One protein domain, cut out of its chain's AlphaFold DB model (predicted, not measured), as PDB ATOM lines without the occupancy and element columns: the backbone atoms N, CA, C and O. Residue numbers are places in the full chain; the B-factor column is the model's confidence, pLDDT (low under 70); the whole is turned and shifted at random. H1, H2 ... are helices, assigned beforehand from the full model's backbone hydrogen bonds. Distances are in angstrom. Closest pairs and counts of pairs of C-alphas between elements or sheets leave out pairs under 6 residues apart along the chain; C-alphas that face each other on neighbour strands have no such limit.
ATOM      1  N   ASP A 219      92.915  86.941 229.565       87.00
ATOM      2  CA  ASP A 219      94.349  86.726 229.804       87.00
ATOM      3  C   ASP A 219      94.939  87.973 230.512       87.00
ATOM      4  O   ASP A 219      95.613  88.805 229.890       87.00
ATOM      5  N   PRO A 220      94.710  88.136 231.834       88.69
ATOM      6  CA  PRO A 220      94.939  89.400 232.547       88.69
ATOM      7  C   PRO A 220      96.404  89.869 232.555       88.69
ATOM      8  O   PRO A 220      96.666  91.073 232.581       88.69
ATOM      9  N   ASP A 221      97.374  88.953 232.482       91.44
ATOM     10  CA  ASP A 221      98.794  89.305 232.348       91.44
ATOM     11  C   ASP A 221      99.107  89.927 230.975       91.44
ATOM     12  O   ASP A 221      99.908  90.863 230.877       91.44
ATOM     13  N   ALA A 222      98.449  89.456 229.909       90.50
ATOM     14  CA  ALA A 222      98.588  90.012 228.565       90.50
ATOM     15  C   ALA A 222      97.924  91.395 228.485       90.50
ATOM     16  O   ALA A 222      98.555  92.350 228.024       90.50
ATOM     17  N   GLU A 223      96.712  91.533 229.024       89.88
ATOM     18  CA  GLU A 223      95.982  92.801 229.155       89.88
ATOM     19  C   GLU A 223      96.789  93.845 229.950       89.88
ATOM     20  O   GLU A 223      96.956  94.986 229.503       89.88
ATOM     21  N   PHE A 224      97.375  93.446 231.087       93.19
ATOM     22  CA  PHE A 224      98.255  94.296 231.889       93.19
ATOM     23  C   PHE A 224      99.546  94.660 231.145       93.19
ATOM     24  O   PHE A 224     100.003  95.803 231.231       93.19
ATOM     25  N   SER A 225     100.120  93.739 230.363       94.31
ATOM     26  CA  SER A 225     101.286  94.032 229.519       94.31
ATOM     27  C   SER A 225     100.957  95.059 228.424       94.31
ATOM     28  O   SER A 225     101.712  96.015 228.239       94.31
ATOM     29  N   ALA A 226      99.793  94.947 227.776       93.69
ATOM     30  CA  ALA A 226      99.321  95.891 226.769       93.69
ATOM     31  C   ALA A 226      98.983  97.259 227.383       93.69
ATOM     32  O   ALA A 226      99.322  98.300 226.816       93.69
ATOM     33  N   TRP A 227      98.376  97.286 228.576       94.00
ATOM     34  CA  TRP A 227      98.200  98.514 229.354       94.00
ATOM     35  C   TRP A 227      99.548  99.167 229.680       94.00
ATOM     36  O   TRP A 227      99.723 100.357 229.423       94.00
ATOM     37  N   ARG A 228     100.523  98.387 230.157       97.31
ATOM     38  CA  ARG A 228     101.871  98.867 230.479       97.31
ATOM     39  C   ARG A 228     102.601  99.405 229.249       97.31
ATOM     40  O   ARG A 228     103.281 100.416 229.374       97.31
ATOM     41  N   LEU A 229     102.457  98.782 228.078       97.31
ATOM     42  CA  LEU A 229     103.020  99.297 226.824       97.31
ATOM     43  C   LEU A 229     102.388 100.643 226.440       97.31
ATOM     44  O   LEU A 229     103.119 101.591 226.178       97.31
ATOM     45  N   ARG A 230     101.054 100.768 226.507       96.94
ATOM     46  CA  ARG A 230     100.346 102.042 226.266       96.94
ATOM     47  C   ARG A 230     100.734 103.135 227.270       96.94
ATOM     48  O   ARG A 230     100.793 104.305 226.905       96.94
ATOM     49  N   GLU A 231     101.001 102.780 228.525       97.69
ATOM     50  CA  GLU A 231     101.453 103.729 229.551       97.69
ATOM     51  C   GLU A 231     102.918 104.146 229.342       97.69
ATOM     52  O   GLU A 231     103.242 105.330 229.418       97.69
ATOM     53  N   LEU A 232     103.797 103.202 228.987       97.94
ATOM     54  CA  LEU A 232     105.176 103.498 228.596       97.94
ATOM     55  C   LEU A 232     105.231 104.389 227.349       97.94
ATOM     56  O   LEU A 232     106.019 105.323 227.332       97.94
ATOM     57  N   GLU A 233     104.364 104.176 226.360       97.56
ATOM     58  CA  GLU A 233     104.255 105.009 225.153       97.56
ATOM     59  C   GLU A 233     103.778 106.444 225.470       97.56
ATOM     60  O   GLU A 233     104.260 107.408 224.873       97.56
ATOM     61  N   ARG A 234     102.885 106.630 226.459       98.00
ATOM     62  CA  ARG A 234     102.521 107.970 226.970       98.00
ATOM     63  C   ARG A 234     103.722 108.658 227.613       98.00
ATOM     64  O   ARG A 234     104.034 109.787 227.242       98.00
ATOM     65  N   LEU A 235     104.398 107.969 228.534       97.88
ATOM     66  CA  LEU A 235     105.588 108.475 229.224       97.88
ATOM     67  C   LEU A 235     106.739 108.745 228.246       97.88
ATOM     68  O   LEU A 235     107.483 109.710 228.421       97.88
ATOM     69  N   GLU A 236     106.869 107.939 227.191       98.00
ATOM     70  CA  GLU A 236     107.834 108.167 226.125       98.00
ATOM     71  C   GLU A 236     107.464 109.408 225.314       98.00
ATOM     72  O   GLU A 236     108.310 110.282 225.179       98.00
ATOM     73  N   ARG A 237     106.211 109.573 224.867       98.25
ATOM     74  CA  ARG A 237     105.768 110.798 224.175       98.25
ATOM     75  C   ARG A 237     105.910 112.055 225.035       98.25
ATOM     76  O   ARG A 237     106.219 113.124 224.512       98.25
ATOM     77  N   GLU A 238     105.706 111.969 226.346       97.88
ATOM     78  CA  GLU A 238     105.980 113.088 227.257       97.88
ATOM     79  C   GLU A 238     107.482 113.381 227.360       97.88
ATOM     80  O   GLU A 238     107.883 114.543 227.267       97.88
ATOM     81  N   ARG A 239     108.324 112.347 227.462       98.25
ATOM     82  CA  ARG A 239     109.784 112.490 227.514       98.25
ATOM     83  C   ARG A 239     110.390 112.956 226.188       98.25
ATOM     84  O   ARG A 239     111.313 113.763 226.214       98.25
ATOM     85  N   GLN A 240     109.860 112.507 225.051       97.25
ATOM     86  CA  GLN A 240     110.185 112.996 223.711       97.25
ATOM     87  C   GLN A 240     109.875 114.496 223.629       97.25
ATOM     88  O   GLN A 240     110.769 115.270 223.326       97.25
ATOM     89  N   ARG A 241     108.684 114.939 224.057       96.75
ATOM     90  CA  ARG A 241     108.301 116.368 224.079       96.75
ATOM     91  C   ARG A 241     109.086 117.242 225.062       96.75
ATOM     92  O   ARG A 241     109.070 118.466 224.933       96.75
ATOM     93  N   VAL A 242     109.736 116.654 226.066       97.31
ATOM     94  CA  VAL A 242     110.730 117.352 226.900       97.31
ATOM     95  C   VAL A 242     112.061 117.433 226.154       97.31
ATOM     96  O   VAL A 242     112.586 118.530 225.984       97.31
ATOM     97  N   ARG A 243     112.543 116.305 225.624       97.12
ATOM     98  CA  ARG A 243     113.788 116.210 224.857       97.12
ATOM     99  C   ARG A 243     113.800 117.118 223.622       97.12
ATOM    100  O   ARG A 243     114.795 117.784 223.392       97.12
ATOM    101  N   GLU A 244     112.699 117.207 222.878       96.88
ATOM    102  CA  GLU A 244     112.520 118.131 221.748       96.88
ATOM    103  C   GLU A 244     112.811 119.582 222.163       96.88
ATOM    104  O   GLU A 244     113.526 120.295 221.468       96.88
ATOM    105  N   ARG A 245     112.327 120.008 223.337       96.69
ATOM    106  CA  ARG A 245     112.553 121.363 223.871       96.69
ATOM    107  C   ARG A 245     113.977 121.567 224.374       96.69
ATOM    108  O   ARG A 245     114.489 122.680 224.295       96.69
ATOM    109  N   GLU A 246     114.596 120.526 224.924       97.00
ATOM    110  CA  GLU A 246     116.005 120.539 225.334       97.00
ATOM    111  C   GLU A 246     116.925 120.619 224.103       97.00
ATOM    112  O   GLU A 246     117.879 121.392 224.102       97.00
ATOM    113  N   GLU A 247     116.598 119.906 223.021       97.12
ATOM    114  CA  GLU A 247     117.305 119.956 221.736       97.12
ATOM    115  C   GLU A 247     117.077 121.295 221.005       97.12
ATOM    116  O   GLU A 247     118.039 121.878 220.504       97.12
ATOM    117  N   GLU A 248     115.861 121.860 221.024       95.62
ATOM    118  CA  GLU A 248     115.586 123.237 220.569       95.62
ATOM    119  C   GLU A 248     116.423 124.273 221.339       95.62
ATOM    120  O   GLU A 248     117.014 125.173 220.736       95.62
ATOM    121  N   GLN A 249     116.498 124.160 222.670       96.00
ATOM    122  CA  GLN A 249     117.279 125.072 223.511       96.00
ATOM    123  C   GLN A 249     118.782 124.925 223.256       96.00
ATOM    124  O   GLN A 249     119.453 125.934 223.032       96.00
ATOM    125  N   ALA A 250     119.296 123.696 223.188       96.62
ATOM    126  CA  ALA A 250     120.693 123.422 222.862       96.62
ATOM    127  C   ALA A 250     121.074 123.928 221.457       96.62
ATOM    128  O   ALA A 250     122.162 124.471 221.278       96.62
ATOM    129  N   GLU A 251     120.181 123.833 220.467       94.38
ATOM    130  CA  GLU A 251     120.394 124.374 219.116       94.38
ATOM    131  C   GLU A 251     120.383 125.915 219.087       94.38
ATOM    132  O   GLU A 251     121.167 126.547 218.370       94.38
ATOM    133  N   ILE A 252     119.530 126.546 219.900       93.44
ATOM    134  CA  ILE A 252     119.522 128.003 220.094       93.44
ATOM    135  C   ILE A 252     120.816 128.460 220.781       93.44
ATOM    136  O   ILE A 252     121.404 129.467 220.377       93.44
ATOM    137  N   GLU A 253     121.293 127.732 221.790       94.94
ATOM    138  CA  GLU A 253     122.554 128.021 222.479       94.94
ATOM    139  C   GLU A 253     123.768 127.773 221.581       94.94
ATOM    140  O   GLU A 253     124.648 128.633 221.517       94.94
ATOM    141  N   ARG A 254     123.761 126.711 220.763       94.94
ATOM    142  CA  ARG A 254     124.738 126.490 219.686       94.94
ATOM    143  C   ARG A 254     124.788 127.692 218.744       94.94
ATOM    144  O   ARG A 254     125.860 128.257 218.541       94.94
ATOM    145  N   ARG A 255     123.646 128.162 218.219       91.69
ATOM    146  CA  ARG A 255     123.609 129.364 217.357       91.69
ATOM    147  C   ARG A 255     124.042 130.645 218.057       91.69
ATOM    148  O   ARG A 255     124.520 131.545 217.367       91.69
ATOM    149  N   ARG A 256     123.898 130.758 219.378       92.12
ATOM    150  CA  ARG A 256     124.405 131.900 220.161       92.12
ATOM    151  C   ARG A 256     125.918 131.825 220.380       92.12
ATOM    152  O   ARG A 256     126.564 132.865 220.319       92.12
ATOM    153  N   ALA A 257     126.467 130.628 220.588       94.25
ATOM    154  CA  ALA A 257     127.896 130.396 220.793       94.25
ATOM    155  C   ALA A 257     128.723 130.455 219.493       94.25
ATOM    156  O   ALA A 257     129.867 130.906 219.520       94.25
ATOM    157  N   MET A 258     128.158 130.029 218.355       90.06
ATOM    158  CA  MET A 258     128.837 130.082 217.054       90.06
ATOM    159  C   MET A 258     129.097 131.531 216.585       90.06
ATOM    160  O   MET A 258     128.258 132.417 216.799       90.06
ATOM    161  N   PRO A 259     130.233 131.799 215.911       94.50
ATOM    162  CA  PRO A 259     130.556 133.120 215.383       94.50
ATOM    163  C   PRO A 259     129.619 133.519 214.234       94.50
ATOM    164  O   PRO A 259     129.047 132.682 213.535       94.50
ATOM    165  N   ALA A 260     129.470 134.829 214.013       89.25
ATOM    166  CA  ALA A 260     128.500 135.361 213.052       89.25
ATOM    167  C   ALA A 260     128.711 134.853 211.615       89.25
ATOM    168  O   ALA A 260     127.747 134.434 210.987       89.25
ATOM    169  N   ALA A 261     129.956 134.803 211.132       90.69
ATOM    170  CA  ALA A 261     130.256 134.365 209.767       90.69
ATOM    171  C   ALA A 261     129.880 132.894 209.493       90.69
ATOM    172  O   ALA A 261     129.477 132.565 208.381       90.69
ATOM    173  N   GLU A 262     129.977 132.015 210.497       91.75
ATOM    174  CA  GLU A 262     129.573 130.608 210.376       91.75
ATOM    175  C   GLU A 262     128.047 130.468 210.436       91.75
ATOM    176  O   GLU A 262     127.466 129.738 209.636       91.75
ATOM    177  N   ARG A 263     127.378 131.242 211.305       92.69
ATOM    178  CA  ARG A 263     125.908 131.312 211.361       92.69
ATOM    179  C   ARG A 263     125.311 131.804 210.039       92.69
ATOM    180  O   ARG A 263     124.393 131.178 209.517       92.69
ATOM    181  N   ASP A 264     125.856 132.883 209.481       91.94
ATOM    182  CA  ASP A 264     125.400 133.448 208.208       91.94
ATOM    183  C   ASP A 264     125.620 132.455 207.048       91.94
ATOM    184  O   ASP A 264     124.802 132.382 206.130       91.94
ATOM    185  N   ALA A 265     126.686 131.643 207.103       94.25
ATOM    186  CA  ALA A 265     126.938 130.571 206.141       94.25
ATOM    187  C   ALA A 265     125.955 129.391 206.289       94.25
ATOM    188  O   ALA A 265     125.427 128.928 205.276       94.25
ATOM    189  N   GLU A 266     125.652 128.938 207.515       92.94
ATOM    190  CA  GLU A 266     124.607 127.931 207.772       92.94
ATOM    191  C   GLU A 266     123.236 128.385 207.264       92.94
ATOM    192  O   GLU A 266     122.547 127.641 206.566       92.94
ATOM    193  N   ASP A 267     122.827 129.607 207.612       93.44
ATOM    194  CA  ASP A 267     121.499 130.110 207.269       93.44
ATOM    195  C   ASP A 267     121.379 130.394 205.761       93.44
ATOM    196  O   ASP A 267     120.310 130.178 205.183       93.44
ATOM    197  N   MET A 268     122.474 130.763 205.082       94.75
ATOM    198  CA  MET A 268     122.530 130.809 203.616       94.75
ATOM    199  C   MET A 268     122.463 129.412 202.981       94.75
ATOM    200  O   MET A 268     121.704 129.233 202.029       94.75
ATOM    201  N   ALA A 269     123.175 128.412 203.512       95.25
ATOM    202  CA  ALA A 269     123.103 127.033 203.022       95.25
ATOM    203  C   ALA A 269     121.680 126.464 203.154       95.25
ATOM    204  O   ALA A 269     121.099 126.019 202.161       95.25
ATOM    205  N   ARG A 270     121.052 126.615 204.328       92.50
ATOM    206  CA  ARG A 270     119.645 126.252 204.573       92.50
ATOM    207  C   ARG A 270     118.676 127.038 203.683       92.50
ATOM    208  O   ARG A 270     117.665 126.502 203.220       92.50
ATOM    209  N   ALA A 271     118.960 128.311 203.402       92.62
ATOM    210  CA  ALA A 271     118.173 129.104 202.460       92.62
ATOM    211  C   ALA A 271     118.323 128.621 201.006       92.62
ATOM    212  O   ALA A 271     117.395 128.814 200.221       92.62
ATOM    213  N   GLU A 272     119.435 127.988 200.625       93.00
ATOM    214  CA  GLU A 272     119.577 127.320 199.328       93.00
ATOM    215  C   GLU A 272     118.921 125.936 199.300       93.00
ATOM    216  O   GLU A 272     118.211 125.633 198.344       93.00
ATOM    217  N   GLU A 273     119.096 125.110 200.333       92.56
ATOM    218  CA  GLU A 273     118.440 123.800 200.476       92.56
ATOM    219  C   GLU A 273     116.921 123.944 200.378       92.56
ATOM    220  O   GLU A 273     116.302 123.420 199.454       92.56
ATOM    221  N   THR A 274     116.335 124.810 201.204       89.44
ATOM    222  CA  THR A 274     114.895 125.098 201.169       89.44
ATOM    223  C   THR A 274     114.442 125.860 199.909       89.44
ATOM    224  O   THR A 274     113.247 126.125 199.760       89.44
ATOM    225  N   ARG A 275     115.342 126.222 198.981       87.12
ATOM    226  CA  ARG A 275     115.008 126.645 197.603       87.12
ATOM    227  C   ARG A 275     115.133 125.493 196.599       87.12
ATOM    228  O   ARG A 275     114.327 125.447 195.679       87.12
ATOM    229  N   ARG A 276     116.091 124.576 196.781       86.69
ATOM    230  CA  ARG A 276     116.288 123.354 195.974       86.69
ATOM    231  C   ARG A 276     115.150 122.348 196.181       86.69
ATOM    232  O   ARG A 276     114.631 121.813 195.210       86.69
ATOM    233  N   GLU A 277     114.724 122.143 197.428       85.94
ATOM    234  CA  GLU A 277     113.579 121.292 197.795       85.94
ATOM    235  C   GLU A 277     112.255 121.798 197.212       85.94
ATOM    236  O   GLU A 277     111.376 121.011 196.852       85.94
ATOM    237  N   LYS A 278     112.103 123.125 197.118       82.44
ATOM    238  CA  LYS A 278     110.912 123.779 196.570       82.44
ATOM    239  C   LYS A 278     110.909 123.672 195.049       82.44
ATOM    240  O   LYS A 278     111.134 124.658 194.345       82.44
ATOM    241  N   LYS A 279     110.577 122.469 194.565       75.25
ATOM    242  CA  LYS A 279     110.156 122.218 193.184       75.25
ATOM    243  C   LYS A 279     109.181 123.318 192.766       75.25
ATOM    244  O   LYS A 279     108.176 123.590 193.425       75.25
TER     245      LYS A 279
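AT A GLANCE: This is residues 219 to 279 of the 473 residues of the protein "MFAP1 domain-containing protein" of Tilletiopsis washingtonensis (UniProt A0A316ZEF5). What is the shape, going along the printed part from its first residue? It is an unequal, open V of two helices: a very long arm, H1, meets a shorter one, H2, near their ends at a tight corner. With no other named element there is no packed core, and both arms stick out along residues 219 to 253 and 267 to 279. What is it built of? The printed part has 61 residues with two named helices, H1 then H2, and no named strand; its class is all helix. It is extended, with a radius of gyration of the C-alphas of 20.5 A, and flat, spanning 62 by 33 by 9 A.

IN THESE COORDINATES: Where does H1 run? H1 holds residues 220 to 257, from C-alpha 220 at (94.939, 89.400, 232.547) to C-alpha 257 at (127.896, 130.396, 220.793), 53.9 A. Where is H2? H2 holds residues 260 to 276 and is 24.2 A long, ending with C-alpha 276 at (116.288, 123.354, 195.974).

HOW THE PARTS SIT: How do H1 and H2 stand? They are close but not clearly touching, with 1 pair of C-alphas within 8 A, those of Arg 255 and Arg 263 at 6.7 A. They run opposite ways at a steep tilt of 56 degrees. What do the backbones show? The O i to N i+4 pairs within hydrogen-bond range are 33 of 34 in H1 and 12 of 13 in H2.

THE WHOLE: How large is it? The two C-alphas farthest apart, those of Asp 219 and Ala 261, are 62.9 A apart. Is it continuous and confident? The printed part has no cut, and the link from H1 to H2, of 2 residues, is tight. The mean pLDDT of the printed part is 93.5, and no printed residue is under 70.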